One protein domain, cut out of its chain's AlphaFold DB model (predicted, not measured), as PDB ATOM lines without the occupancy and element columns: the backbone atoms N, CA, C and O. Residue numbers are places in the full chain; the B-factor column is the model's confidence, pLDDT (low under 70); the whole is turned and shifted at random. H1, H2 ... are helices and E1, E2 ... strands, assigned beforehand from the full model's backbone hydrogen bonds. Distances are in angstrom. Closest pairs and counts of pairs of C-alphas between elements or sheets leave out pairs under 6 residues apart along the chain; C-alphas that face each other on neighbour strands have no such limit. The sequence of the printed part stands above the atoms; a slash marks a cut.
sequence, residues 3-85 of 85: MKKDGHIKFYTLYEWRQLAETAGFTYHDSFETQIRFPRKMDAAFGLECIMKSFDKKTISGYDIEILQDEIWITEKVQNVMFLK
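What this domain is: This is residues 3 to 85 of the 85 residues of an uncharacterized protein of Clostridium innocuum (UniProt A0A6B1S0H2). A long, narrow ribbon of two antiparallel strands, E1 and E3, runs nearly the whole length of the domain; at one end H1 lies over it, and at the other the short strand E2 folds back beside E3 in a hairpin. The small helices H2 and H3 sit at E2's end, far from H1, and residues 4 to 10 stick out as a free tail before H1. The printed part has 83 residues, with three named helices and three named strands in the order H1, E1, H2, H3, E2, E3; the sheet runs E1, E3, E2, all antiparallel, and the class is mixed, helices and strands. It is only just loose, close to extended, with a radius of gyration of the C-alphas of 17.6 A, and its outline is elongated, spanning 49 by 29 by 24 A.

Where its parts are: H1, residues 14 to 23, begins at C-alpha 14 (307.469, 653.185, 413.153) and is 14.5 A long. E1, residues 27 to 41, spans 41.7 A and bends by 63 degrees at residue 30. H2 is residues 48 to 54 and H3 residues 57 to 61. E2, residues 64 to 68, begins at C-alpha 64 (289.188, 666.498, 408.741). E3, residues 71 to 84, spans 39.7 A and ends at C-alpha 84 (303.852, 639.919, 419.559).

How they stand to each other: E3 is the inner strand, and E1 and E2 are the edge strands. E1 and E3 are antiparallel at 165 degrees; N 34 and O 78 are within hydrogen-bond range at 2.8 A, as are N 72 and O 40 at 2.8 A. E2 and E3 form a hairpin, antiparallel at 145 degrees, with N 66 and O 73 at 2.9 A. H1 is on the sheet, over E1 and E3, at a height of 9.4 A, and makes two layers, a helix on one face of a sheet. It runs slantwise to the strands, at 56 degrees to E1 on the local plane; the closest C-alphas of H1 and E1 are those of Arg 18 and Tyr 28, 6.3 A apart. H2 and H3 are not on the sheet, and both are apart from H1. H2 and H3 are close but not clearly touching, the closest C-alphas being those of Met 52 and Ile 60, 7.0 A apart. E1, H2, H3 and E2 make a split strand-helix-strand unit, two strands running the same way with E3 between them, and its crossover is right-handed. In H1, H2 and H3 every O i to N i+4 pair is within hydrogen-bond range.

The domain as a whole: The two C-alphas farthest apart, those of Gly 25 and Gln 69, are 49.7 A apart. The printed part has no cut and no long link; E1 to H2 is short, the other four are tight. Residues 53 to 59, of which 57 to 59 belong to H3, also stand free. The mean pLDDT of the printed part is 90.2, and residue 3 is under 70.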
ATOM      1  N   MET A   3     307.906 662.925 427.174       65.88
ATOM      2  CA  MET A   3     307.935 664.381 427.238       65.88
ATOM      3  C   MET A   3     309.369 664.846 426.994       65.88
ATOM      4  O   MET A   3     310.300 664.422 427.685       65.88
ATOM      5  N   LYS A   4     309.562 665.704 425.995       71.44
ATOM      6  CA  LYS A   4     310.805 666.452 425.831       71.44
ATOM      7  C   LYS A   4     310.913 667.498 426.945       71.44
ATOM      8  O   LYS A   4     309.928 667.869 427.579       71.44
ATOM      9  N   LYS A   5     312.134 667.989 427.179       71.12
ATOM     10  CA  LYS A   5     312.427 668.995 428.218       71.12
ATOM     11  C   LYS A   5     311.696 670.327 428.005       71.12
ATOM     12  O   LYS A   5     311.533 671.078 428.953       71.12
ATOM     13  N   ASP A   6     311.266 670.602 426.778       76.88
ATOM     14  CA  ASP A   6     310.491 671.779 426.376       76.88
ATOM     15  C   ASP A   6     308.968 671.557 426.460       76.88
ATOM     16  O   ASP A   6     308.197 672.397 426.011       76.88
ATOM     17  N   GLY A   7     308.526 670.427 427.019       70.81
ATOM     18  CA  GLY A   7     307.112 670.089 427.167       70.81
ATOM     19  C   GLY A   7     306.473 669.464 425.925       70.81
ATOM     20  O   GLY A   7     305.327 669.030 426.004       70.81
ATOM     21  N   HIS A   8     307.185 669.348 424.799       75.12
ATOM     22  CA  HIS A   8     306.634 668.701 423.608       75.12
ATOM     23  C   HIS A   8     306.662 667.176 423.733       75.12
ATOM     24  O   HIS A   8     307.658 666.572 424.135       75.12
ATOM     25  N   ILE A   9     305.586 666.517 423.313       77.75
ATOM     26  CA  ILE A   9     305.556 665.057 423.207       77.75
ATOM     27  C   ILE A   9     306.431 664.640 422.018       77.75
ATOM     28  O   ILE A   9     306.255 665.117 420.896       77.75
ATOM     29  N   LYS A  10     307.394 663.736 422.242       79.75
ATOM     30  CA  LYS A  10     308.097 663.074 421.138       79.75
ATOM     31  C   LYS A  10     307.197 661.983 420.556       79.75
ATOM     32  O   LYS A  10     306.916 660.986 421.228       79.75
ATOM     33  N   PHE A  11     306.809 662.158 419.298       80.44
ATOM     34  CA  PHE A  11     306.262 661.085 418.474       80.44
ATOM     35  C   PHE A  11     307.410 660.219 417.953       80.44
ATOM     36  O   PHE A  11     308.403 660.742 417.446       80.44
ATOM     37  N   TYR A  12     307.288 658.904 418.130       86.38
ATOM     38  CA  TYR A  12     308.231 657.938 417.576       86.38
ATOM     39  C   TYR A  12     307.777 657.537 416.176       86.38
ATOM     40  O   TYR A  12     306.591 657.303 415.936       86.38
ATOM     41  N   THR A  13     308.732 657.431 415.263       90.81
ATOM     42  CA  THR A  13     308.532 656.786 413.964       90.81
ATOM     43  C   THR A  13     308.253 655.291 414.146       90.81
ATOM     44  O   THR A  13     308.602 654.700 415.171       90.81
ATOM     45  N   LEU A  14     307.670 654.640 413.133       91.06
ATOM     46  CA  LEU A  14     307.469 653.185 413.153       91.06
ATOM     47  C   LEU A  14     308.787 652.429 413.389       91.06
ATOM     48  O   LEU A  14     308.814 651.454 414.133       91.06
ATOM     49  N   TYR A  15     309.883 652.901 412.793       93.38
ATOM     50  CA  TYR A  15     311.209 652.325 413.004       93.38
ATOM     51  C   TYR A  15     311.643 652.413 414.473       93.38
ATOM     52  O   TYR A  15     312.026 651.405 415.060       93.38
ATOM     53  N   GLU A  16     311.519 653.588 415.095       93.75
ATOM     54  CA  GLU A  16     311.848 653.757 416.514       93.75
ATOM     55  C   GLU A  16     310.964 652.884 417.419       93.75
ATOM     56  O   GLU A  16     311.465 652.305 418.380       93.75
ATOM     57  N   TRP A  17     309.675 652.735 417.096       93.44
ATOM     58  CA  TRP A  17     308.786 651.822 417.819       93.44
ATOM     59  C   TRP A  17     309.240 650.366 417.732       93.44
ATOM     60  O   TRP A  17     309.227 649.670 418.745       93.44
ATOM     61  N   ARG A  18     309.673 649.912 416.550       94.62
ATOM     62  CA  ARG A  18     310.192 648.551 416.359       94.62
ATOM     63  C   ARG A  18     311.449 648.306 417.176       94.62
ATOM     64  O   ARG A  18     311.507 647.318 417.893       94.62
ATOM     65  N   GLN A  19     312.397 649.239 417.135       95.06
ATOM     66  CA  GLN A  19     313.625 649.137 417.924       95.06
ATOM     67  C   GLN A  19     313.324 649.047 419.427       95.06
ATOM     68  O   GLN A  19     313.870 648.194 420.117       95.06
ATOM     69  N   LEU A  20     312.397 649.865 419.939       93.50
ATOM     70  CA  LEU A  20     311.975 649.785 421.343       93.50
ATOM     71  C   LEU A  20     311.319 648.437 421.680       93.50
ATOM     72  O   LEU A  20     311.643 647.841 422.708       93.50
ATOM     73  N   ALA A  21     310.426 647.942 420.822       94.62
ATOM     74  CA  ALA A  21     309.750 646.664 421.022       94.62
ATOM     75  C   ALA A  21     310.733 645.479 421.019       94.62
ATOM     76  O   ALA A  21     310.659 644.630 421.908       94.62
ATOM     77  N   GLU A  22     311.704 645.472 420.100       95.38
ATOM     78  CA  GLU A  22     312.767 644.460 420.027       95.38
ATOM     79  C   GLU A  22     313.578 644.402 421.327       95.38
ATOM     80  O   GLU A  22     313.789 643.318 421.872       95.38
ATOM     81  N   THR A  23     313.956 645.554 421.901       95.94
ATOM     82  CA  THR A  23     314.672 645.572 423.196       95.94
ATOM     83  C   THR A  23     313.850 645.020 424.363       95.94
ATOM     84  O   THR A  23     314.417 644.601 425.370       95.94
ATOM     85  N   ALA A  24     312.522 644.990 424.230       95.38
ATOM     86  CA  ALA A  24     311.603 644.422 425.210       95.38
ATOM     87  C   ALA A  24     311.231 642.952 424.911       95.38
ATOM     88  O   ALA A  24     310.399 642.379 425.618       95.38
ATOM     89  N   GLY A  25     311.845 642.338 423.891       97.19
ATOM     90  CA  GLY A  25     311.595 640.955 423.483       97.19
ATOM     91  C   GLY A  25     310.312 640.768 422.675       97.19
ATOM     92  O   GLY A  25     309.766 639.672 422.668       97.19
ATOM     93  N   PHE A  26     309.810 641.822 422.033       97.88
ATOM     94  CA  PHE A  26     308.670 641.741 421.129       97.88
ATOM     95  C   PHE A  26     309.116 641.832 419.668       97.88
ATOM     96  O   PHE A  26     310.058 642.545 419.330       97.88
ATOM     97  N   THR A  27     308.374 641.171 418.785       96.88
ATOM     98  CA  THR A  27     308.566 641.213 417.334       96.88
ATOM     99  C   THR A  27     307.411 641.963 416.680       96.88
ATOM    100  O   THR A  27     306.248 641.792 417.050       96.88
ATOM    101  N   TYR A  28     307.721 642.808 415.698       96.44
ATOM    102  CA  TYR A  28     306.705 643.470 414.880       96.44
ATOM    103  C   TYR A  28     305.856 642.441 414.128       96.44
ATOM    104  O   TYR A  28     306.402 641.541 413.492       96.44
ATOM    105  N   HIS A  29     304.534 642.609 414.163       96.69
ATOM    106  CA  HIS A  29     303.603 641.731 413.462       96.69
ATOM    107  C   HIS A  29     302.890 642.450 412.317       96.69
ATOM    108  O   HIS A  29     303.001 642.027 411.170       96.69
ATOM    109  N   ASP A  30     302.199 643.551 412.613       96.81
ATOM    110  CA  ASP A  30     301.398 644.273 411.625       96.81
ATOM    111  C   ASP A  30     301.208 645.749 412.008       96.81
ATOM    112  O   ASP A  30     301.488 646.164 413.137       96.81
ATOM    113  N   SER A  31     300.738 646.562 411.067       95.50
ATOM    114  CA  SER A  31     300.351 647.945 411.309       95.50
ATOM    115  C   SER A  31     299.250 648.378 410.353       95.50
ATOM    116  O   SER A  31     299.325 648.109 409.157       95.50
ATOM    117  N   PHE A  32     298.259 649.098 410.868       95.44
ATOM    118  CA  PHE A  32     297.110 649.541 410.087       95.44
ATOM    119  C   PHE A  32     296.626 650.918 410.549       95.44
ATOM    120  O   PHE A  32     296.736 651.276 411.725       95.44
ATOM    121  N   GLU A  33     296.097 651.701 409.611       95.56
ATOM    122  CA  GLU A  33     295.494 653.003 409.896       95.56
ATOM    123  C   GLU A  33     294.019 652.812 410.273       95.56
ATOM    124  O   GLU A  33     293.269 652.122 409.583       95.56
ATOM    125  N   THR A  34     293.596 653.439 411.365       95.94
ATOM    126  CA  THR A  34     292.184 653.638 411.713       95.94
ATOM    127  C   THR A  34     291.888 655.126 411.820       95.94
ATOM    128  O   THR A  34     292.790 655.960 411.764       95.94
ATOM    129  N   GLN A  35     290.620 655.473 412.015       94.94
ATOM    130  CA  GLN A  35     290.198 656.848 412.257       94.94
ATOM    131  C   GLN A  35     289.346 656.915 413.518       94.94
ATOM    132  O   GLN A  35     288.582 655.992 413.802       94.94
ATOM    133  N   ILE A  36     289.488 658.002 414.270       94.19
ATOM    134  CA  ILE A  36     288.642 658.307 415.424       94.19
ATOM    135  C   ILE A  36     288.100 659.714 415.234       94.19
ATOM    136  O   ILE A  36     288.843 660.620 414.861       94.19
ATOM    137  N   ARG A  37     286.802 659.893 415.479       93.62
ATOM    138  CA  ARG A  37     286.130 661.181 415.337       93.62
ATOM    139  C   ARG A  37     285.637 661.675 416.684       93.62
ATOM    140  O   ARG A  37     284.928 660.953 417.384       93.62
ATOM    141  N   PHE A  38     286.004 662.903 417.026       92.00
ATOM    142  CA  PHE A  38     285.677 663.517 418.306       92.00
ATOM    143  C   PHE A  38     284.683 664.663 418.104       92.00
ATOM    144  O   PHE A  38     285.039 665.652 417.456       92.00
ATOM    145  N   PRO A  39     283.459 664.557 418.649       94.19
ATOM    146  CA  PRO A  39     282.539 665.679 418.702       94.19
ATOM    147  C   PRO A  39     282.912 666.619 419.854       94.19
ATOM    148  O   PRO A  39     283.276 666.186 420.952       94.19
ATOM    149  N   ARG A  40     282.776 667.922 419.624       92.81
ATOM    150  CA  ARG A  40     282.906 668.960 420.646       92.81
ATOM    151  C   ARG A  40     281.851 670.033 420.433       92.81
ATOM    152  O   ARG A  40     281.729 670.565 419.335       92.81
ATOM    153  N   LYS A  41     281.130 670.387 421.496       94.12
ATOM    154  CA  LYS A  41     280.180 671.501 421.470       94.12
ATOM    155  C   LYS A  41     280.902 672.831 421.230       94.12
ATOM    156  O   LYS A  41     281.994 673.057 421.757       94.12
ATOM    157  N   MET A  42     280.296 673.694 420.420       90.38
ATOM    158  CA  MET A  42     280.834 674.989 419.995       90.38
ATOM    159  C   MET A  42     281.061 675.938 421.172       90.38
ATOM    160  O   MET A  42     282.069 676.640 421.207       90.38
ATOM    161  N   ASP A  43     280.167 675.926 422.160       92.50
ATOM    162  CA  ASP A  43     280.288 676.719 423.388       92.50
ATOM    163  C   ASP A  43     281.531 676.342 424.214       92.50
ATOM    164  O   ASP A  43     282.158 677.199 424.831       92.50
ATOM    165  N   ALA A  44     281.935 675.074 424.162       91.50
ATOM    166  CA  ALA A  44     283.129 674.542 424.798       91.50
ATOM    167  C   ALA A  44     284.378 674.613 423.900       91.50
ATOM    168  O   ALA A  44     285.475 674.248 424.339       91.50
ATOM    169  N   ALA A  45     284.257 675.037 422.641       88.56
ATOM    170  CA  ALA A  45     285.347 675.103 421.667       88.56
ATOM    171  C   ALA A  45     286.048 676.472 421.666       88.56
ATOM    172  O   ALA A  45     286.217 677.125 420.632       88.56
ATOM    173  N   PHE A  46     286.470 676.909 422.853       88.88
ATOM    174  CA  PHE A  46     287.125 678.199 423.049       88.88
ATOM    175  C   PHE A  46     288.336 678.369 422.122       88.88
ATOM    176  O   PHE A  46     289.230 677.525 422.078       88.88
ATOM    177  N   GLY A  47     288.373 679.486 421.394       88.00
ATOM    178  CA  GLY A  47     289.492 679.832 420.517       88.00
ATOM    179  C   GLY A  47     289.467 679.187 419.130       88.00
ATOM    180  O   GLY A  47     290.356 679.505 418.341       88.00
ATOM    181  N   LEU A  48     288.460 678.368 418.783       87.88
ATOM    182  CA  LEU A  48     288.344 677.779 417.442       87.88
ATOM    183  C   LEU A  48     288.432 678.844 416.347       87.88
ATOM    184  O   LEU A  48     289.241 678.721 415.436       87.88
ATOM    185  N   GLU A  49     287.629 679.907 416.438       87.94
ATOM    186  CA  GLU A  49     287.603 680.959 415.415       87.94
ATOM    187  C   GLU A  49     288.982 681.613 415.229       87.94
ATOM    188  O   GLU A  49     289.401 681.891 414.105       87.94
ATOM    189  N   CYS A  50     289.717 681.812 416.328       91.62
ATOM    190  CA  CYS A  50     291.072 682.349 416.294       91.62
ATOM    191  C   CYS A  50     292.030 681.381 415.586       91.62
ATOM    192  O   CYS A  50     292.765 681.797 414.691       91.62
ATOM    193  N   ILE A  51     291.977 680.088 415.922       87.94
ATOM    194  CA  ILE A  51     292.784 679.038 415.282       87.94
ATOM    195  C   ILE A  51     292.488 678.990 413.777       87.94
ATOM    196  O   ILE A  51     293.404 679.090 412.965       87.94
ATOM    197  N   MET A  52     291.212 678.941 413.392       87.44
ATOM    198  CA  MET A  52     290.788 678.864 411.990       87.44
ATOM    199  C   MET A  52     291.212 680.086 411.157       87.44
ATOM    200  O   MET A  52     291.343 679.978 409.942       87.44
ATOM    201  N   LYS A  53     291.439 681.246 411.789       90.94
ATOM    202  CA  LYS A  53     291.971 682.454 411.131       90.94
ATOM    203  C   LYS A  53     293.499 682.540 411.145       90.94
ATOM    204  O   LYS A  53     294.064 683.226 410.298       90.94
ATOM    205  N   SER A  54     294.154 681.894 412.108       93.44
ATOM    206  CA  SER A  54     295.601 682.016 412.341       93.44
ATOM    207  C   SER A  54     296.437 681.062 411.491       93.44
ATOM    208  O   SER A  54     297.609 681.339 411.246       93.44
ATOM    209  N   PHE A  55     295.855 679.947 411.047       90.25
ATOM    210  CA  PHE A  55     296.548 678.941 410.244       90.25
ATOM    211  C   PHE A  55     296.116 678.980 408.781       90.25
ATOM    212  O   PHE A  55     295.003 679.378 408.436       90.25
ATOM    213  N   ASP A  56     297.012 678.553 407.895       91.31
ATOM    214  CA  ASP A  56     296.708 678.458 406.478       91.31
ATOM    215  C   ASP A  56     295.693 677.334 406.196       91.31
ATOM    216  O   ASP A  56     295.584 676.340 406.922       91.31
ATOM    217  N   LYS A  57     294.960 677.467 405.087       85.94
ATOM    218  CA  LYS A  57     293.905 676.515 404.710       85.94
ATOM    219  C   LYS A  57     294.419 675.086 404.504       85.94
ATOM    220  O   LYS A  57     293.656 674.144 404.707       85.94
ATOM    221  N   LYS A  58     295.678 674.901 404.088       88.69
ATOM    222  CA  LYS A  58     296.251 673.564 403.879       88.69
ATOM    223  C   LYS A  58     296.487 672.876 405.221       88.69
ATOM    224  O   LYS A  58     296.155 671.706 405.356       88.69
ATOM    225  N   THR A  59     296.982 673.611 406.213       86.56
ATOM    226  CA  THR A  59     297.104 673.110 407.586       86.56
ATOM    227  C   THR A  59     295.738 672.743 408.155       86.56
ATOM    228  O   THR A  59     295.576 671.633 408.648       86.56
ATOM    229  N   ILE A  60     294.738 673.620 408.017       86.50
ATOM    230  CA  ILE A  60     293.377 673.362 408.513       86.50
ATOM    231  C   ILE A  60     292.759 672.133 407.839       86.50
ATOM    232  O   ILE A  60     292.270 671.256 408.533       86.50
ATOM    233  N   SER A  61     292.829 672.030 406.508       83.38
ATOM    234  CA  SER A  61     292.275 670.885 405.760       83.38
ATOM    235  C   SER A  61     292.986 669.553 406.016       83.38
ATOM    236  O   SER A  61     292.451 668.506 405.664       83.38
ATOM    237  N   GLY A  62     294.174 669.569 406.630       84.44
ATOM    238  CA  GLY A  62     294.835 668.358 407.116       84.44
ATOM    239  C   GLY A  62     294.128 667.725 408.318       84.44
ATOM    240  O   GLY A  62     294.277 666.527 408.546       84.44
ATOM    241  N   TYR A  63     293.344 668.514 409.052       81.75
ATOM    242  CA  TYR A  63     292.428 668.042 410.078       81.75
ATOM    243  C   TYR A  63     291.054 667.937 409.415       81.75
ATOM    244  O   TYR A  63     290.498 668.933 408.958       81.75
ATOM    245  N   ASP A  64     290.520 666.725 409.303       90.06
ATOM    246  CA  ASP A  64     289.188 666.498 408.741       90.06
ATOM    247  C   ASP A  64     288.136 667.006 409.741       90.06
ATOM    248  O   ASP A  64     287.705 666.300 410.656       90.06
ATOM    249  N   ILE A  65     287.836 668.303 409.621       91.19
ATOM    250  CA  ILE A  65     286.956 669.065 410.502       91.19
ATOM    251  C   ILE A  65     285.619 669.293 409.801       91.19
ATOM    252  O   ILE A  65     285.561 669.885 408.724       91.19
ATOM    253  N   GLU A  66     284.534 668.919 410.468       92.81
ATOM    254  CA  GLU A  66     283.171 669.228 410.051       92.81
ATOM    255  C   GLU A  66     282.469 670.036 411.141       92.81
ATOM    256  O   GLU A  66     282.526 669.695 412.322       92.81
ATOM    257  N   ILE A  67     281.816 671.129 410.751       90.44
ATOM    258  CA  ILE A  67     281.042 671.970 411.665       90.44
ATOM    259  C   ILE A  67     279.565 671.725 411.373       90.44
ATOM    260  O   ILE A  67     279.081 672.056 410.290       90.44
ATOM    261  N   LEU A  68     278.858 671.154 412.344       89.94
ATOM    262  CA  LEU A  68     277.441 670.816 412.256       89.94
ATOM    263  C   LEU A  68     276.699 671.514 413.390       89.94
ATOM    264  O   LEU A  68     276.871 671.155 414.547       89.94
ATOM    265  N   GLN A  69     275.847 672.483 413.054       88.81
ATOM    266  CA  GLN A  69     275.025 673.212 414.029       88.81
ATOM    267  C   GLN A  69     275.859 673.799 415.189       88.81
ATOM    268  O   GLN A  69     276.595 674.764 414.986       88.81
ATOM    269  N   ASP A  70     275.724 673.234 416.392       92.69
ATOM    270  CA  ASP A  70     276.399 673.623 417.628       92.69
ATOM    271  C   ASP A  70     277.599 672.721 417.963       92.69
ATOM    272  O   ASP A  70     278.079 672.733 419.095       92.69
ATOM    273  N   GLU A  71     278.105 671.951 416.999       94.25
ATOM    274  CA  GLU A  71     279.199 671.000 417.179       94.25
ATOM    275  C   GLU A  71     280.295 671.127 416.121       94.25
ATOM    276  O   GLU A  71     280.073 671.469 414.959       94.25
ATOM    277  N   ILE A  72     281.501 670.772 416.547       93.38
ATOM    278  CA  ILE A  72     282.673 670.572 415.708       93.38
ATOM    279  C   ILE A  72     283.058 669.111 415.839       93.38
ATOM    280  O   ILE A  72     283.186 668.586 416.945       93.38
ATOM    281  N   TRP A  73     283.285 668.476 414.707       94.56
ATOM    282  CA  TRP A  73     283.700 667.095 414.605       94.56
ATOM    283  C   TRP A  73     285.091 667.072 414.002       94.56
ATOM    284  O   TRP A  73     285.275 667.545 412.886       94.56
ATOM    285  N   ILE A  74     286.066 666.545 414.738       91.44
ATOM    286  CA  ILE A  74     287.455 666.441 414.278       91.44
ATOM    287  C   ILE A  74     287.789 664.964 414.112       91.44
ATOM    288  O   ILE A  74     287.690 664.201 415.075       91.44
ATOM    289  N   THR A  75     288.165 664.559 412.903       92.06
ATOM    290  CA  THR A  75     288.640 663.203 412.622       92.06
ATOM    291  C   THR A  75     290.165 663.167 412.676       92.06
ATOM    292  O   THR A  75     290.850 663.881 411.942       92.06
ATOM    293  N   GLU A  76     290.706 662.293 413.518       89.44
ATOM    294  CA  GLU A  76     292.134 661.999 413.583       89.44
ATOM    295  C   GLU A  76     292.432 660.627 412.976       89.44
ATOM    296  O   GLU A  76     291.728 659.642 413.222       89.44
ATOM    297  N   LYS A  77     293.513 660.555 412.196       90.44
ATOM    298  CA  LYS A  77     294.084 659.292 411.721       90.44
ATOM    299  C   LYS A  77     294.970 658.696 412.806       90.44
ATOM    300  O   LYS A  77     295.849 659.370 413.339       90.44
ATOM    301  N   VAL A  78     294.771 657.419 413.095       90.31
ATOM    302  CA  VAL A  78     295.499 656.678 414.125       90.31
ATOM    303  C   VAL A  78     296.267 655.545 413.466       90.31
ATOM    304  O   VAL A  78     295.677 654.635 412.889       90.31
ATOM    305  N   GLN A  79     297.593 655.585 413.578       91.38
ATOM    306  CA  GLN A  79     298.445 654.483 413.152       91.38
ATOM    307  C   GLN A  79     298.553 653.457 414.282       91.38
ATOM    308  O   GLN A  79     299.227 653.693 415.286       91.38
ATOM    309  N   ASN A  80     297.926 652.300 414.099       94.19
ATOM    310  CA  ASN A  80     298.053 651.173 415.012       94.19
ATOM    311  C   ASN A  80     299.276 650.348 414.625       94.19
ATOM    312  O   ASN A  80     299.546 650.129 413.440       94.19
ATOM    313  N   VAL A  81     300.018 649.891 415.628       95.19
ATOM    314  CA  VAL A  81     301.197 649.045 415.448       95.19
ATOM    315  C   VAL A  81     301.087 647.877 416.416       95.19
ATOM    316  O   VAL A  81     300.973 648.080 417.624       95.19
ATOM    317  N   MET A  82     301.099 646.662 415.878       96.19
ATOM    318  CA  MET A  82     300.978 645.429 416.638       96.19
ATOM    319  C   MET A  82     302.339 644.754 416.790       96.19
ATOM    320  O   MET A  82     303.083 644.567 415.823       96.19
ATOM    321  N   PHE A  83     302.618 644.339 418.020       97.06
ATOM    322  CA  PHE A  83     303.798 643.576 418.394       97.06
ATOM    323  C   PHE A  83     303.373 642.312 419.140       97.06
ATOM    324  O   PHE A  83     302.438 642.353 419.941       97.06
ATOM    325  N   LEU A  84     304.066 641.205 418.892       96.88
ATOM    326  CA  LEU A  84     303.852 639.919 419.559       96.88
ATOM    327  C   LEU A  84     305.094 639.547 420.368       96.88
ATOM    328  O   LEU A  84     306.201 639.924 419.990       96.88
ATOM    329  N   LYS A  85     304.897 638.854 421.489       93.62
ATOM    330  CA  LYS A  85     305.983 638.381 422.355       93.62
ATOM    331  C   LYS A  85     306.441 636.988 421.950       93.62
ATOM    332  O   LYS A  85     305.557 636.194 421.564       93.62
TER     333      LYS A  85